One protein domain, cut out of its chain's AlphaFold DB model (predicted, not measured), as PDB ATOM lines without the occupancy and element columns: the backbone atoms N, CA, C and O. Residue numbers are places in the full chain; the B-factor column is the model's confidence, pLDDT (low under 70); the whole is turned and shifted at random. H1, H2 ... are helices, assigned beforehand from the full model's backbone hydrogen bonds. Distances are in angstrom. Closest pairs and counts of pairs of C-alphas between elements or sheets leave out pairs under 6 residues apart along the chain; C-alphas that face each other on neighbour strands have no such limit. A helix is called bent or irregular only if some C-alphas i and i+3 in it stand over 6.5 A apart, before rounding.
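What this domain is: This is residues 53 to 115 and 149 to 191 of the 364 residues of an uncharacterized protein of Thalassiosira oceanica (UniProt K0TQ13). The long helix H4 lies along one side of a thin, extended layout, and H1 and the two arms of bent H2 follow one another along it, running the other way. H2b reaches beyond the start of H4, and at that end H3 leads away, its residues 109 to 115 sticking out free. The 106 printed residues hold four named helices, H1 to H4 in chain order, and no named strand: all helix. The whole is extended, with a radius of gyration of the C-alphas of 22.5 A and spans of 76 by 30 by 16 A.

How they stand to each other: H4, residues 157 to 187, touches H2a, residues 67 to 78, closest at the C-alphas of Gly 77 and Ser 166, 4.2 A apart, at a steep tilt of 41 degrees, opposite ways. By its hydrogen bonds H2, residues 67 to 94, was assigned as one helix, but it is bent: C-alphas 78 and 81 are 6.9 A apart. Its other arm, H2b, residues 81 to 94, touches H4 with residues 81 to 84 alone, at a shallow tilt of 21 degrees; the closest C-alphas, of Val 81 and Val 162, are 6.2 A apart. H1, residues 53 to 64, touches H4 with residues 57 to 61 alone, the C-alphas of Ser 57 and Val 184 being closest at 6.1 A. H3, residues 102 to 115, touches no helix. Residues 99 to 100 pair with 150 to 151, parallel. In H1, H2a, H2b, H3 and H4 every O i to N i+4 pair is within hydrogen-bond range.

Where its parts are: H4 is 45.3 A long, from C-alpha 157 at (10.698, -3.174, 3.514) to C-alpha 187 at (-30.409, -20.530, -4.114). H2b spans 20.1 A, H3 19.8 A, H1 16.8 A and H2a 16.2 A. H1 begins at C-alpha 53, (-32.208, -23.772, -12.017).

The domain as a whole: The C-alphas of Ala 53 and Leu 115 are the two farthest apart, 77.0 A. Residues 116 to 148 are not printed, and C-alphas 115 and 149 are 20.1 A apart across this cut. Of the links printed whole, H1 to H2 is tight and H2 to H3 short. Mean pLDDT of the printed part is 78.2; 28 residues are under 70, among them 100 to 115.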
ATOM      1  N   ALA A  53     -32.426 -24.413 -13.323       60.84
ATOM      2  CA  ALA A  53     -32.208 -23.772 -12.017       60.84
ATOM      3  C   ALA A  53     -30.728 -23.461 -11.697       60.84
ATOM      4  O   ALA A  53     -30.441 -22.515 -10.968       60.84
ATOM      5  N   PHE A  54     -29.781 -24.253 -12.220       61.06
ATOM      6  CA  PHE A  54     -28.349 -23.973 -12.064       61.06
ATOM      7  C   PHE A  54     -27.925 -22.726 -12.846       61.06
ATOM      8  O   PHE A  54     -27.244 -21.872 -12.292       61.06
ATOM      9  N   VAL A  55     -28.349 -22.611 -14.109       67.94
ATOM     10  CA  VAL A  55     -28.035 -21.451 -14.958       67.94
ATOM     11  C   VAL A  55     -28.631 -20.176 -14.364       67.94
ATOM     12  O   VAL A  55     -27.943 -19.163 -14.308       67.94
ATOM     13  N   ASP A  56     -29.851 -20.249 -13.829       70.06
ATOM     14  CA  ASP A  56     -30.496 -19.115 -13.158       70.06
ATOM     15  C   ASP A  56     -29.756 -18.709 -11.870       70.06
ATOM     16  O   ASP A  56     -29.596 -17.523 -11.589       70.06
ATOM     17  N   SER A  57     -29.225 -19.681 -11.118       68.69
ATOM     18  CA  SER A  57     -28.417 -19.408  -9.918       68.69
ATOM     19  C   SER A  57     -27.066 -18.777 -10.268       68.69
ATOM     20  O   SER A  57     -26.638 -17.837  -9.610       68.69
ATOM     21  N   VAL A  58     -26.400 -19.268 -11.318       66.69
ATOM     22  CA  VAL A  58     -25.128 -18.708 -11.802       66.69
ATOM     23  C   VAL A  58     -25.325 -17.285 -12.314       66.69
ATOM     24  O   VAL A  58     -24.529 -16.413 -11.989       66.69
ATOM     25  N   ARG A  59     -26.414 -17.028 -13.043       71.75
ATOM     26  CA  ARG A  59     -26.756 -15.689 -13.534       71.75
ATOM     27  C   ARG A  59     -27.075 -14.717 -12.397       71.75
ATOM     28  O   ARG A  59     -26.695 -13.558 -12.460       71.75
ATOM     29  N   SER A  60     -27.714 -15.196 -11.328       67.56
ATOM     30  CA  SER A  60     -27.957 -14.390 -10.127       67.56
ATOM     31  C   SER A  60     -26.662 -14.048  -9.376       67.56
ATOM     32  O   SER A  60     -26.524 -12.936  -8.874       67.56
ATOM     33  N   VAL A  61     -25.685 -14.961  -9.339       66.50
ATOM     34  CA  VAL A  61     -24.347 -14.683  -8.784       66.50
ATOM     35  C   VAL A  61     -23.579 -13.690  -9.651       66.50
ATOM     36  O   VAL A  61     -22.921 -12.806  -9.116       66.50
ATOM     37  N   GLU A  62     -23.694 -13.799 -10.973       70.62
ATOM     38  CA  GLU A  62     -23.096 -12.861 -11.929       70.62
ATOM     39  C   GLU A  62     -23.569 -11.414 -11.702       70.62
ATOM     40  O   GLU A  62     -22.791 -10.479 -11.859       70.62
ATOM     41  N   GLU A  63     -24.820 -11.227 -11.274       71.94
ATOM     42  CA  GLU A  63     -25.365  -9.911 -10.919       71.94
ATOM     43  C   GLU A  63     -24.873  -9.385  -9.557       71.94
ATOM     44  O   GLU A  63     -24.871  -8.174  -9.345       71.94
ATOM     45  N   HIS A  64     -24.450 -10.261  -8.638       67.50
ATOM     46  CA  HIS A  64     -23.975  -9.876  -7.300       67.50
ATOM     47  C   HIS A  64     -22.452  -9.706  -7.216       67.50
ATOM     48  O   HIS A  64     -21.964  -9.018  -6.320       67.50
ATOM     49  N   VAL A  65     -21.693 -10.330  -8.120       74.56
ATOM     50  CA  VAL A  65     -20.226 -10.308  -8.114       74.56
ATOM     51  C   VAL A  65     -19.718  -9.326  -9.161       74.56
ATOM     52  O   VAL A  65     -19.813  -9.578 -10.361       74.56
ATOM     53  N   ASP A  66     -19.090  -8.235  -8.724       80.06
ATOM     54  CA  ASP A  66     -18.405  -7.344  -9.656       80.06
ATOM     55  C   ASP A  66     -17.096  -7.993 -10.134       80.06
ATOM     56  O   ASP A  66     -16.085  -8.060  -9.423       80.06
ATOM     57  N   PHE A  67     -17.092  -8.475 -11.380       80.44
ATOM     58  CA  PHE A  67     -15.898  -9.030 -12.019       80.44
ATOM     59  C   PHE A  67     -14.711  -8.065 -12.008       80.44
ATOM     60  O   PHE A  67     -13.562  -8.516 -12.019       80.44
ATOM     61  N   ARG A  68     -14.958  -6.747 -11.970       83.50
ATOM     62  CA  ARG A  68     -13.891  -5.747 -11.864       83.50
ATOM     63  C   ARG A  68     -13.161  -5.898 -10.540       83.50
ATOM     64  O   ARG A  68     -11.936  -5.996 -10.550       83.50
ATOM     65  N   GLU A  69     -13.883  -6.010  -9.433       80.31
ATOM     66  CA  GLU A  69     -13.289  -6.192  -8.108       80.31
ATOM     67  C   GLU A  69     -12.503  -7.502  -8.026       80.31
ATOM     68  O   GLU A  69     -11.332  -7.496  -7.645       80.31
ATOM     69  N   VAL A  70     -13.086  -8.615  -8.487       84.69
ATOM     70  CA  VAL A  70     -12.404  -9.922  -8.509       84.69
ATOM     71  C   VAL A  70     -11.123  -9.867  -9.345       84.69
ATOM     72  O   VAL A  70     -10.084 -10.380  -8.925       84.69
ATOM     73  N   SER A  71     -11.162  -9.208 -10.507       85.75
ATOM     74  CA  SER A  71      -9.986  -9.056 -11.369       85.75
ATOM     75  C   SER A  71      -8.884  -8.214 -10.717       85.75
ATOM     76  O   SER A  71      -7.702  -8.558 -10.821       85.75
ATOM     77  N   ILE A  72      -9.254  -7.164  -9.974       87.00
ATOM     78  CA  ILE A  72      -8.316  -6.334  -9.214       87.00
ATOM     79  C   ILE A  72      -7.655  -7.183  -8.124       87.00
ATOM     80  O   ILE A  72      -6.425  -7.256  -8.086       87.00
ATOM     81  N   TYR A  73      -8.429  -7.913  -7.314       86.81
ATOM     82  CA  TYR A  73      -7.871  -8.781  -6.271       86.81
ATOM     83  C   TYR A  73      -6.990  -9.909  -6.836       86.81
ATOM     84  O   TYR A  73      -5.949 -10.239  -6.258       86.81
ATOM     85  N   ALA A  74      -7.342 -10.478  -7.990       88.75
ATOM     86  CA  ALA A  74      -6.522 -11.487  -8.655       88.75
ATOM     87  C   ALA A  74      -5.188 -10.905  -9.148       88.75
ATOM     88  O   ALA A  74      -4.124 -11.487  -8.908       88.75
ATOM     89  N   SER A  75      -5.236  -9.728  -9.779       88.56
ATOM     90  CA  SER A  75      -4.047  -9.045 -10.298       88.56
ATOM     91  C   SER A  75      -3.082  -8.629  -9.184       88.56
ATOM     92  O   SER A  75      -1.878  -8.854  -9.294       88.56
ATOM     93  N   ILE A  76      -3.598  -8.115  -8.066       90.12
ATOM     94  CA  ILE A  76      -2.790  -7.732  -6.904       90.12
ATOM     95  C   ILE A  76      -2.249  -8.981  -6.194       90.12
ATOM     96  O   ILE A  76      -1.061  -9.058  -5.874       90.12
ATOM     97  N   GLY A  77      -3.097  -9.992  -5.988       87.12
ATOM     98  CA  GLY A  77      -2.757 -11.202  -5.244       87.12
ATOM     99  C   GLY A  77      -1.665 -12.043  -5.901       87.12
ATOM    100  O   GLY A  77      -0.752 -12.502  -5.213       87.12
ATOM    101  N   TRP A  78      -1.706 -12.241  -7.220       91.00
ATOM    102  CA  TRP A  78      -0.698 -13.046  -7.927       91.00
ATOM    103  C   TRP A  78       0.310 -12.232  -8.741       91.00
ATOM    104  O   TRP A  78       1.410 -12.725  -8.975       91.00
ATOM    105  N   GLY A  79      -0.007 -10.992  -9.125       87.38
ATOM    106  CA  GLY A  79       0.845 -10.172  -9.991       87.38
ATOM    107  C   GLY A  79       1.802  -9.224  -9.263       87.38
ATOM    108  O   GLY A  79       2.904  -8.989  -9.757       87.38
ATOM    109  N   LEU A  80       1.451  -8.707  -8.079       89.38
ATOM    110  CA  LEU A  80       2.226  -7.632  -7.438       89.38
ATOM    111  C   LEU A  80       3.642  -8.068  -7.005       89.38
ATOM    112  O   LEU A  80       4.622  -7.360  -7.241       89.38
ATOM    113  N   VAL A  81       3.773  -9.253  -6.404       87.62
ATOM    114  CA  VAL A  81       5.063  -9.805  -5.940       87.62
ATOM    115  C   VAL A  81       6.036 -10.108  -7.092       87.62
ATOM    116  O   VAL A  81       7.171  -9.633  -7.032       87.62
ATOM    117  N   PRO A  82       5.665 -10.865  -8.149       88.69
ATOM    118  CA  PRO A  82       6.595 -11.130  -9.247       88.69
ATOM    119  C   PRO A  82       6.956  -9.858 -10.021       88.69
ATOM    120  O   PRO A  82       8.106  -9.704 -10.427       88.69
ATOM    121  N   LEU A  83       6.013  -8.923 -10.175       87.69
ATOM    122  CA  LEU A  83       6.258  -7.659 -10.864       87.69
ATOM    123  C   LEU A  83       7.291  -6.805 -10.123       87.69
ATOM    124  O   LEU A  83       8.269  -6.355 -10.716       87.69
ATOM    125  N   THR A  84       7.114  -6.618  -8.817       87.44
ATOM    126  CA  THR A  84       8.045  -5.820  -7.999       87.44
ATOM    127  C   THR A  84       9.420  -6.467  -7.895       87.44
ATOM    128  O   THR A  84      10.424  -5.759  -7.955       87.44
ATOM    129  N   ARG A  85       9.485  -7.803  -7.837       86.75
ATOM    130  CA  ARG A  85      10.746  -8.544  -7.924       86.75
ATOM    131  C   ARG A  85      11.467  -8.279  -9.247       86.75
ATOM    132  O   ARG A  85      12.653  -7.965  -9.228       86.75
ATOM    133  N   GLY A  86      10.757  -8.358 -10.374       86.00
ATOM    134  CA  GLY A  86      11.331  -8.091 -11.695       86.00
ATOM    135  C   GLY A  86      11.876  -6.667 -11.816       86.00
ATOM    136  O   GLY A  86      13.004  -6.471 -12.262       86.00
ATOM    137  N   VAL A  87      11.123  -5.668 -11.339       86.75
ATOM    138  CA  VAL A  87      11.584  -4.268 -11.303       86.75
ATOM    139  C   VAL A  87      12.837  -4.123 -10.437       86.75
ATOM    140  O   VAL A  87      13.792  -3.462 -10.840       86.75
ATOM    141  N   TYR A  88      12.865  -4.765  -9.267       85.06
ATOM    142  CA  TYR A  88      14.003  -4.701  -8.355       85.06
ATOM    143  C   TYR A  88      15.277  -5.306  -8.959       85.06
ATOM    144  O   TYR A  88      16.351  -4.713  -8.862       85.06
ATOM    145  N   GLU A  89      15.158  -6.454  -9.628       85.06
ATOM    146  CA  GLU A  89      16.274  -7.119 -10.308       85.06
ATOM    147  C   GLU A  89      16.801  -6.283 -11.488       85.06
ATOM    148  O   GLU A  89      18.014  -6.140 -11.647       85.06
ATOM    149  N   VAL A  90      15.919  -5.647 -12.271       87.38
ATOM    150  CA  VAL A  90      16.324  -4.725 -13.348       87.38
ATOM    151  C   VAL A  90      17.082  -3.525 -12.786       87.38
ATOM    152  O   VAL A  90      18.145  -3.181 -13.302       87.38
ATOM    153  N   VAL A  91      16.587  -2.912 -11.707       84.50
ATOM    154  CA  VAL A  91      17.273  -1.788 -11.054       84.50
ATOM    155  C   VAL A  91      18.642  -2.224 -10.532       84.50
ATOM    156  O   VAL A  91      19.626  -1.522 -10.763       84.50
ATOM    157  N   ALA A  92      18.747  -3.387  -9.884       82.25
ATOM    158  CA  ALA A  92      20.026  -3.907  -9.401       82.25
ATOM    159  C   ALA A  92      21.037  -4.104 -10.547       82.25
ATOM    160  O   ALA A  92      22.180  -3.645 -10.444       82.25
ATOM    161  N   ASN A  93      20.586  -4.682 -11.665       85.56
ATOM    162  CA  ASN A  93      21.403  -4.906 -12.857       85.56
ATOM    163  C   ASN A  93      21.855  -3.594 -13.515       85.56
ATOM    164  O   ASN A  93      23.038  -3.438 -13.810       85.56
ATOM    165  N   VAL A  94      20.949  -2.625 -13.695       87.75
ATOM    166  CA  VAL A  94      21.265  -1.311 -14.293       87.75
ATOM    167  C   VAL A  94      22.228  -0.514 -13.415       87.75
ATOM    168  O   VAL A  94      23.112   0.174 -13.920       87.75
ATOM    169  N   THR A  95      22.099  -0.626 -12.092       81.00
ATOM    170  CA  THR A  95      22.976   0.083 -11.149       81.00
ATOM    171  C   THR A  95      24.326  -0.629 -10.953       81.00
ATOM    172  O   THR A  95      25.177  -0.122 -10.220       81.00
ATOM    173  N   GLY A  96      24.528  -1.806 -11.563       73.69
ATOM    174  CA  GLY A  96      25.744  -2.613 -11.425       73.69
ATOM    175  C   GLY A  96      25.997  -3.122 -10.001       73.69
ATOM    176  O   GLY A  96      27.149  -3.341  -9.623       73.69
ATOM    177  N   ARG A  97      24.949  -3.257  -9.175       73.06
ATOM    178  CA  ARG A  97      25.067  -3.662  -7.765       73.06
ATOM    179  C   ARG A  97      24.759  -5.148  -7.609       73.06
ATOM    180  O   ARG A  97      23.741  -5.626  -8.097       73.06
ATOM    181  N   GLN A  98      25.617  -5.872  -6.893       70.19
ATOM    182  CA  GLN A  98      25.373  -7.279  -6.560       70.19
ATOM    183  C   GLN A  98      24.386  -7.388  -5.388       70.19
ATOM    184  O   GLN A  98      24.505  -6.658  -4.399       70.19
ATOM    185  N   LEU A  99      23.409  -8.290  -5.519       71.81
ATOM    186  CA  LEU A  99      22.441  -8.622  -4.475       71.81
ATOM    187  C   LEU A  99      23.086  -9.581  -3.472       71.81
ATOM    188  O   LEU A  99      23.537 -10.654  -3.864       71.81
ATOM    189  N   ILE A 100      23.109  -9.206  -2.195       68.56
ATOM    190  CA  ILE A 100      23.607 -10.046  -1.100       68.56
ATOM    191  C   ILE A 100      22.529 -10.124  -0.013       68.56
ATOM    192  O   ILE A 100      21.981  -9.099   0.401       68.56
ATOM    193  N   SER A 101      22.198 -11.345   0.415       69.56
ATOM    194  CA  SER A 101      21.311 -11.602   1.560       69.56
ATOM    195  C   SER A 101      21.945 -11.074   2.842       69.56
ATOM    196  O   SER A 101      23.165 -11.136   2.982       69.56
ATOM    197  N   ILE A 102      21.153 -10.584   3.800       64.12
ATOM    198  CA  ILE A 102      21.693 -10.141   5.099       64.12
ATOM    199  C   ILE A 102      22.538 -11.250   5.749       64.12
ATOM    200  O   ILE A 102      23.620 -10.976   6.256       64.12
ATOM    201  N   GLU A 103      22.098 -12.500   5.648       63.28
ATOM    202  CA  GLU A 103      22.778 -13.667   6.220       63.28
ATOM    203  C   GLU A 103      24.135 -13.959   5.555       63.28
ATOM    204  O   GLU A 103      25.106 -14.323   6.220       63.28
ATOM    205  N   ASP A 104      24.230 -13.739   4.241       68.38
ATOM    206  CA  ASP A 104      25.484 -13.876   3.495       68.38
ATOM    207  C   ASP A 104      26.414 -12.684   3.735       68.38
ATOM    208  O   ASP A 104      27.633 -12.846   3.712       68.38
ATOM    209  N   LYS A 105      25.849 -11.496   3.991       65.31
ATOM    210  CA  LYS A 105      26.617 -10.301   4.339       65.31
ATOM    211  C   LYS A 105      27.263 -10.440   5.717       65.31
ATOM    212  O   LYS A 105      28.446 -10.166   5.831       65.31
ATOM    213  N   VAL A 106      26.520 -10.908   6.723       65.25
ATOM    214  CA  VAL A 106      27.053 -11.147   8.077       65.25
ATOM    215  C   VAL A 106      28.213 -12.141   8.024       65.25
ATOM    216  O   VAL A 106      29.297 -11.838   8.496       65.25
ATOM    217  N   LYS A 107      28.056 -13.264   7.307       69.56
ATOM    218  CA  LYS A 107      29.148 -14.236   7.101       69.56
ATOM    219  C   LYS A 107      30.355 -13.671   6.349       69.56
ATOM    220  O   LYS A 107      31.442 -14.244   6.435       69.56
ATOM    221  N   PHE A 108      30.154 -12.647   5.521       66.44
ATOM    222  CA  PHE A 108      31.228 -11.989   4.786       66.44
ATOM    223  C   PHE A 108      31.986 -11.016   5.693       66.44
ATOM    224  O   PHE A 108      33.208 -11.112   5.755       66.44
ATOM    225  N   ASP A 109      31.258 -10.168   6.427       66.38
ATOM    226  CA  ASP A 109      31.814  -9.210   7.388       66.38
ATOM    227  C   ASP A 109      32.564  -9.966   8.515       66.38
ATOM    228  O   ASP A 109      33.738  -9.688   8.746       66.38
ATOM    229  N   ASP A 110      31.988 -11.041   9.082       68.06
ATOM    230  CA  ASP A 110      32.653 -11.896  10.088       68.06
ATOM    231  C   ASP A 110      33.974 -12.489   9.571       68.06
ATOM    232  O   ASP A 110      34.966 -12.592  10.290       68.06
ATOM    233  N   LYS A 111      34.012 -12.917   8.302       67.75
ATOM    234  CA  LYS A 111      35.238 -13.456   7.697       67.75
ATOM    235  C   LYS A 111      36.287 -12.374   7.480       67.75
ATOM    236  O   LYS A 111      37.468 -12.676   7.618       67.75
ATOM    237  N   GLU A 112      35.878 -11.167   7.104       66.62
ATOM    238  CA  GLU A 112      36.782 -10.035   6.908       66.62
ATOM    239  C   GLU A 112      37.394  -9.599   8.248       66.62
ATOM    240  O   GLU A 112      38.614  -9.454   8.335       66.62
ATOM    241  N   ASP A 113      36.590  -9.542   9.313       66.06
ATOM    242  CA  ASP A 113      37.041  -9.242  10.676       66.06
ATOM    243  C   ASP A 113      37.990 -10.325  11.219       66.06
ATOM    244  O   ASP A 113      39.059 -10.014  11.750       66.06
ATOM    245  N   LEU A 114      37.676 -11.610  11.010       66.19
ATOM    246  CA  LEU A 114      38.560 -12.723  11.387       66.19
ATOM    247  C   LEU A 114      39.892 -12.718  10.618       66.19
ATOM    248  O   LEU A 114      40.918 -13.156  11.149       66.19
ATOM    249  N   LEU A 115      39.897 -12.255   9.364       64.69
ATOM    250  CA  LEU A 115      41.114 -12.112   8.564       64.69
ATOM    251  C   LEU A 115      41.957 -10.922   9.045       64.69
ATOM    252  O   LEU A 115      43.158 -11.094   9.248       64.69
ATOM    253  N   PHE A 149      27.108  -3.318  -2.492       64.69
ATOM    254  CA  PHE A 149      26.116  -4.374  -2.323       64.69
ATOM    255  C   PHE A 149      24.726  -3.782  -2.048       64.69
ATOM    256  O   PHE A 149      24.589  -2.806  -1.307       64.69
ATOM    257  N   MET A 150      23.687  -4.359  -2.657       65.56
ATOM    258  CA  MET A 150      22.293  -4.127  -2.262       65.56
ATOM    259  C   MET A 150      21.800  -5.314  -1.443       65.56
ATOM    260  O   MET A 150      22.153  -6.456  -1.735       65.56
ATOM    261  N   LYS A 151      20.968  -5.036  -0.432       72.19
ATOM    262  CA  LYS A 151      20.260  -6.081   0.318       72.19
ATOM    263  C   LYS A 151      19.440  -6.940  -0.649       72.19
ATOM    264  O   LYS A 151      18.915  -6.418  -1.629       72.19
ATOM    265  N   ALA A 152      19.304  -8.232  -0.381       74.38
ATOM    266  CA  ALA A 152      18.413  -9.081  -1.159       74.38
ATOM    267  C   ALA A 152      16.974  -8.544  -1.105       74.38
ATOM    268  O   ALA A 152      16.533  -8.007  -0.090       74.38
ATOM    269  N   PHE A 153      16.218  -8.716  -2.195       72.19
ATOM    270  CA  PHE A 153      14.841  -8.216  -2.307       72.19
ATOM    271  C   PHE A 153      13.964  -8.638  -1.119       72.19
ATOM    272  O   PHE A 153      13.236  -7.814  -0.574       72.19
ATOM    273  N   LYS A 154      14.098  -9.891  -0.667       70.38
ATOM    274  CA  LYS A 154      13.341 -10.462   0.459       70.38
ATOM    275  C   LYS A 154      13.555  -9.728   1.788       70.38
ATOM    276  O   LYS A 154      12.658  -9.722   2.623       70.38
ATOM    277  N   ASP A 155      14.691  -9.055   1.934       68.25
ATOM    278  CA  ASP A 155      15.090  -8.360   3.159       68.25
ATOM    279  C   ASP A 155      14.726  -6.868   3.125       68.25
ATOM    280  O   ASP A 155      15.068  -6.097   4.024       68.25
ATOM    281  N   THR A 156      14.058  -6.424   2.059       80.19
ATOM    282  CA  THR A 156      13.638  -5.032   1.909       80.19
ATOM    283  C   THR A 156      12.244  -4.802   2.489       80.19
ATOM    284  O   THR A 156      11.342  -5.628   2.348       80.19
ATOM    285  N   LEU A 157      12.030  -3.618   3.075       75.75
ATOM    286  CA  LEU A 157      10.698  -3.174   3.514       75.75
ATOM    287  C   LEU A 157       9.687  -3.179   2.359       75.75
ATOM    288  O   LEU A 157       8.509  -3.453   2.565       75.75
ATOM    289  N   LEU A 158      10.159  -2.933   1.133       78.56
ATOM    290  CA  LEU A 158       9.330  -2.968  -0.066       78.56
ATOM    291  C   LEU A 158       8.747  -4.364  -0.300       78.56
ATOM    292  O   LEU A 158       7.546  -4.480  -0.526       78.56
ATOM    293  N   TYR A 159       9.554  -5.420  -0.168       83.75
ATOM    294  CA  TYR A 159       9.042  -6.788  -0.229       83.75
ATOM    295  C   TYR A 159       8.039  -7.071   0.888       83.75
ATOM    296  O   TYR A 159       6.994  -7.654   0.620       83.75
ATOM    297  N   GLN A 160       8.299  -6.622   2.119       82.56
ATOM    298  CA  GLN A 160       7.375  -6.848   3.234       82.56
ATOM    299  C   GLN A 160       6.003  -6.196   3.003       82.56
ATOM    300  O   GLN A 160       4.979  -6.835   3.241       82.56
ATOM    301  N   VAL A 161       5.973  -4.952   2.517       85.00
ATOM    302  CA  VAL A 161       4.727  -4.231   2.205       85.00
ATOM    303  C   VAL A 161       4.002  -4.885   1.033       85.00
ATOM    304  O   VAL A 161       2.803  -5.146   1.108       85.00
ATOM    305  N   VAL A 162       4.726  -5.204  -0.039       87.44
ATOM    306  CA  VAL A 162       4.146  -5.830  -1.231       87.44
ATOM    307  C   VAL A 162       3.597  -7.222  -0.921       87.44
ATOM    308  O   VAL A 162       2.497  -7.561  -1.355       87.44
ATOM    309  N   ASN A 163       4.330  -8.017  -0.145       86.75
ATOM    310  CA  ASN A 163       3.889  -9.340   0.267       86.75
ATOM    311  C   ASN A 163       2.642  -9.256   1.159       86.75
ATOM    312  O   ASN A 163       1.714 -10.034   0.973       86.75
ATOM    313  N   LEU A 164       2.565  -8.264   2.053       86.00
ATOM    314  CA  LEU A 164       1.386  -8.023   2.891       86.00
ATOM    315  C   LEU A 164       0.136  -7.712   2.057       86.00
ATOM    316  O   LEU A 164      -0.924  -8.287   2.293       86.00
ATOM    317  N   ILE A 165       0.270  -6.844   1.053       88.00
ATOM    318  CA  ILE A 165      -0.828  -6.497   0.143       88.00
ATOM    319  C   ILE A 165      -1.245  -7.719  -0.692       88.00
ATOM    320  O   ILE A 165      -2.433  -7.996  -0.853       88.00
ATOM    321  N   SER A 166      -0.273  -8.481  -1.196       89.44
ATOM    322  CA  SER A 166      -0.515  -9.687  -1.992       89.44
ATOM    323  C   SER A 166      -1.231 -10.780  -1.190       89.44
ATOM    324  O   SER A 166      -2.198 -11.362  -1.683       89.44
ATOM    325  N   GLU A 167      -0.815 -11.030   0.053       88.62
ATOM    326  CA  GLU A 167      -1.467 -11.989   0.950       88.62
ATOM    327  C   GLU A 167      -2.898 -11.573   1.297       88.62
ATOM    328  O   GLU A 167      -3.814 -12.388   1.164       88.62
ATOM    329  N   ALA A 168      -3.112 -10.306   1.670       87.44
ATOM    330  CA  ALA A 168      -4.444  -9.782   1.973       87.44
ATOM    331  C   ALA A 168      -5.397  -9.941   0.776       87.44
ATOM    332  O   ALA A 168      -6.538 -10.376   0.931       87.44
ATOM    333  N   SER A 169      -4.901  -9.675  -0.434       87.88
ATOM    334  CA  SER A 169      -5.664  -9.830  -1.673       87.88
ATOM    335  C   SER A 169      -6.059 -11.285  -1.954       87.88
ATOM    336  O   SER A 169      -7.188 -11.560  -2.361       87.88
ATOM    337  N   ARG A 170      -5.158 -12.246  -1.697       88.81
ATOM    338  CA  ARG A 170      -5.461 -13.684  -1.836       88.81
ATOM    339  C   ARG A 170      -6.522 -14.144  -0.846       88.81
ATOM    340  O   ARG A 170      -7.427 -14.884  -1.223       88.81
ATOM    341  N   LEU A 171      -6.439 -13.679   0.397       87.88
ATOM    342  CA  LEU A 171      -7.448 -13.969   1.415       87.88
ATOM    343  C   LEU A 171      -8.810 -13.381   1.041       87.88
ATOM    344  O   LEU A 171      -9.810 -14.089   1.140       87.88
ATOM    345  N   GLY A 172      -8.843 -12.152   0.521       85.50
ATOM    346  CA  GLY A 172     -10.063 -11.538  -0.006       85.50
ATOM    347  C   GLY A 172     -10.737 -12.399  -1.079       85.50
ATOM    348  O   GLY A 172     -11.941 -12.633  -1.015       85.50
ATOM    349  N   MET A 173      -9.967 -12.984  -2.001       86.88
ATOM    350  CA  MET A 173     -10.524 -13.905  -3.003       86.88
ATOM    351  C   MET A 173     -11.094 -15.188  -2.406       86.88
ATOM    352  O   MET A 173     -12.115 -15.674  -2.892       86.88
ATOM    353  N   HIS A 174     -10.482 -15.739  -1.357       87.56
ATOM    354  CA  HIS A 174     -11.055 -16.888  -0.656       87.56
ATOM    355  C   HIS A 174     -12.384 -16.535   0.019       87.56
ATOM    356  O   HIS A 174     -13.317 -17.333  -0.043       87.56
ATOM    357  N   VAL A 175     -12.491 -15.338   0.604       88.12
ATOM    358  CA  VAL A 175     -13.737 -14.840   1.203       88.12
ATOM    359  C   VAL A 175     -14.826 -14.675   0.143       88.12
ATOM    360  O   VAL A 175     -15.909 -15.222   0.318       88.12
ATOM    361  N   ILE A 176     -14.523 -14.016  -0.981       85.38
ATOM    362  CA  ILE A 176     -15.472 -13.841  -2.095       85.38
ATOM    363  C   ILE A 176     -15.903 -15.201  -2.657       85.38
ATOM    364  O   ILE A 176     -17.085 -15.437  -2.891       85.38
ATOM    365  N   SER A 177     -14.959 -16.131  -2.829       86.88
ATOM    366  CA  SER A 177     -15.260 -17.481  -3.321       86.88
ATOM    367  C   SER A 177     -16.199 -18.229  -2.375       86.88
ATOM    368  O   SER A 177     -17.138 -18.881  -2.827       86.88
ATOM    369  N   PHE A 178     -15.958 -18.136  -1.067       87.06
ATOM    370  CA  PHE A 178     -16.806 -18.767  -0.062       87.06
ATOM    371  C   PHE A 178     -18.210 -18.153  -0.047       87.06
ATOM    372  O   PHE A 178     -19.184 -18.900  -0.030       87.06
ATOM    373  N   ASP A 179     -18.311 -16.827  -0.145       84.06
ATOM    374  CA  ASP A 179     -19.584 -16.105  -0.208       84.06
ATOM    375  C   ASP A 179     -20.414 -16.475  -1.454       84.06
ATOM    376  O   ASP A 179     -21.613 -16.769  -1.372       84.06
ATOM    377  N   CYS A 180     -19.751 -16.595  -2.611       83.00
ATOM    378  CA  CYS A 180     -20.370 -17.092  -3.841       83.00
ATOM    379  C   CYS A 180     -20.912 -18.510  -3.651       83.00
ATOM    380  O   CYS A 180     -22.054 -18.801  -4.006       83.00
ATOM    381  N   VAL A 181     -20.107 -19.403  -3.064       85.00
ATOM    382  CA  VAL A 181     -20.520 -20.786  -2.797       85.00
ATOM    383  C   VAL A 181     -21.724 -20.813  -1.864       85.00
ATOM    384  O   VAL A 181     -22.687 -21.519  -2.161       85.00
ATOM    385  N   THR A 182     -21.719 -20.037  -0.778       79.31
ATOM    386  CA  THR A 182     -22.848 -19.985   0.158       79.31
ATOM    387  C   THR A 182     -24.116 -19.453  -0.497       79.31
ATOM    388  O   THR A 182     -25.185 -20.027  -0.290       79.31
ATOM    389  N   THR A 183     -24.000 -18.438  -1.354       80.38
ATOM    390  CA  THR A 183     -25.130 -17.858  -2.092       80.38
ATOM    391  C   THR A 183     -25.725 -18.856  -3.086       80.38
ATOM    392  O   THR A 183     -26.936 -19.077  -3.095       80.38
ATOM    393  N   VAL A 184     -24.892 -19.546  -3.874       80.88
ATOM    394  CA  VAL A 184     -25.350 -20.611  -4.788       80.88
ATOM    395  C   VAL A 184     -26.062 -21.721  -4.019       80.88
ATOM    396  O   VAL A 184     -27.104 -22.219  -4.448       80.88
ATOM    397  N   LEU A 185     -25.507 -22.118  -2.875       79.25
ATOM    398  CA  LEU A 185     -26.046 -23.195  -2.058       79.25
ATOM    399  C   LEU A 185     -27.424 -22.836  -1.479       79.25
ATOM    400  O   LEU A 185     -28.342 -23.663  -1.516       79.25
ATOM    401  N   HIS A 186     -27.576 -21.582  -1.045       75.44
ATOM    402  CA  HIS A 186     -28.842 -21.002  -0.608       75.44
ATOM    403  C   HIS A 186     -29.886 -21.007  -1.738       75.44
ATOM    404  O   HIS A 186     -30.986 -21.531  -1.564       75.44
ATOM    405  N   LEU A 187     -29.522 -20.538  -2.939       74.50
ATOM    406  CA  LEU A 187     -30.409 -20.530  -4.114       74.50
ATOM    407  C   LEU A 187     -30.858 -21.938  -4.537       74.50
ATOM    408  O   LEU A 187     -31.974 -22.137  -5.019       74.50
ATOM    409  N   MET A 188     -30.024 -22.956  -4.315       74.00
ATOM    410  CA  MET A 188     -30.380 -24.349  -4.590       74.00
ATOM    411  C   MET A 188     -31.366 -24.964  -3.581       74.00
ATOM    412  O   MET A 188     -31.809 -26.108  -3.798       74.00
ATOM    413  N   GLY A 189     -31.706 -24.233  -2.512       71.94
ATOM    414  CA  GLY A 189     -32.530 -24.692  -1.395       71.94
ATOM    415  C   GLY A 189     -31.853 -25.804  -0.596       71.94
ATOM    416  O   GLY A 189     -32.521 -26.717  -0.105       71.94
ATOM    417  N   PHE A 190     -30.519 -25.820  -0.574       70.62
ATOM    418  CA  PHE A 190     -29.757 -26.766   0.223       70.62
ATOM    419  C   PHE A 190     -29.447 -26.102   1.557       70.62
ATOM    420  O   PHE A 190     -28.626 -25.203   1.587       70.62
ATOM    421  N   ASN A 191     -30.081 -26.559   2.641       68.62
ATOM    422  CA  ASN A 191     -29.870 -26.049   3.998       68.62
ATOM    423  C   ASN A 191     -28.985 -27.018   4.792       68.62
ATOM    424  O   ASN A 191     -29.518 -27.860   5.521       68.62
TER     425      ASN A 191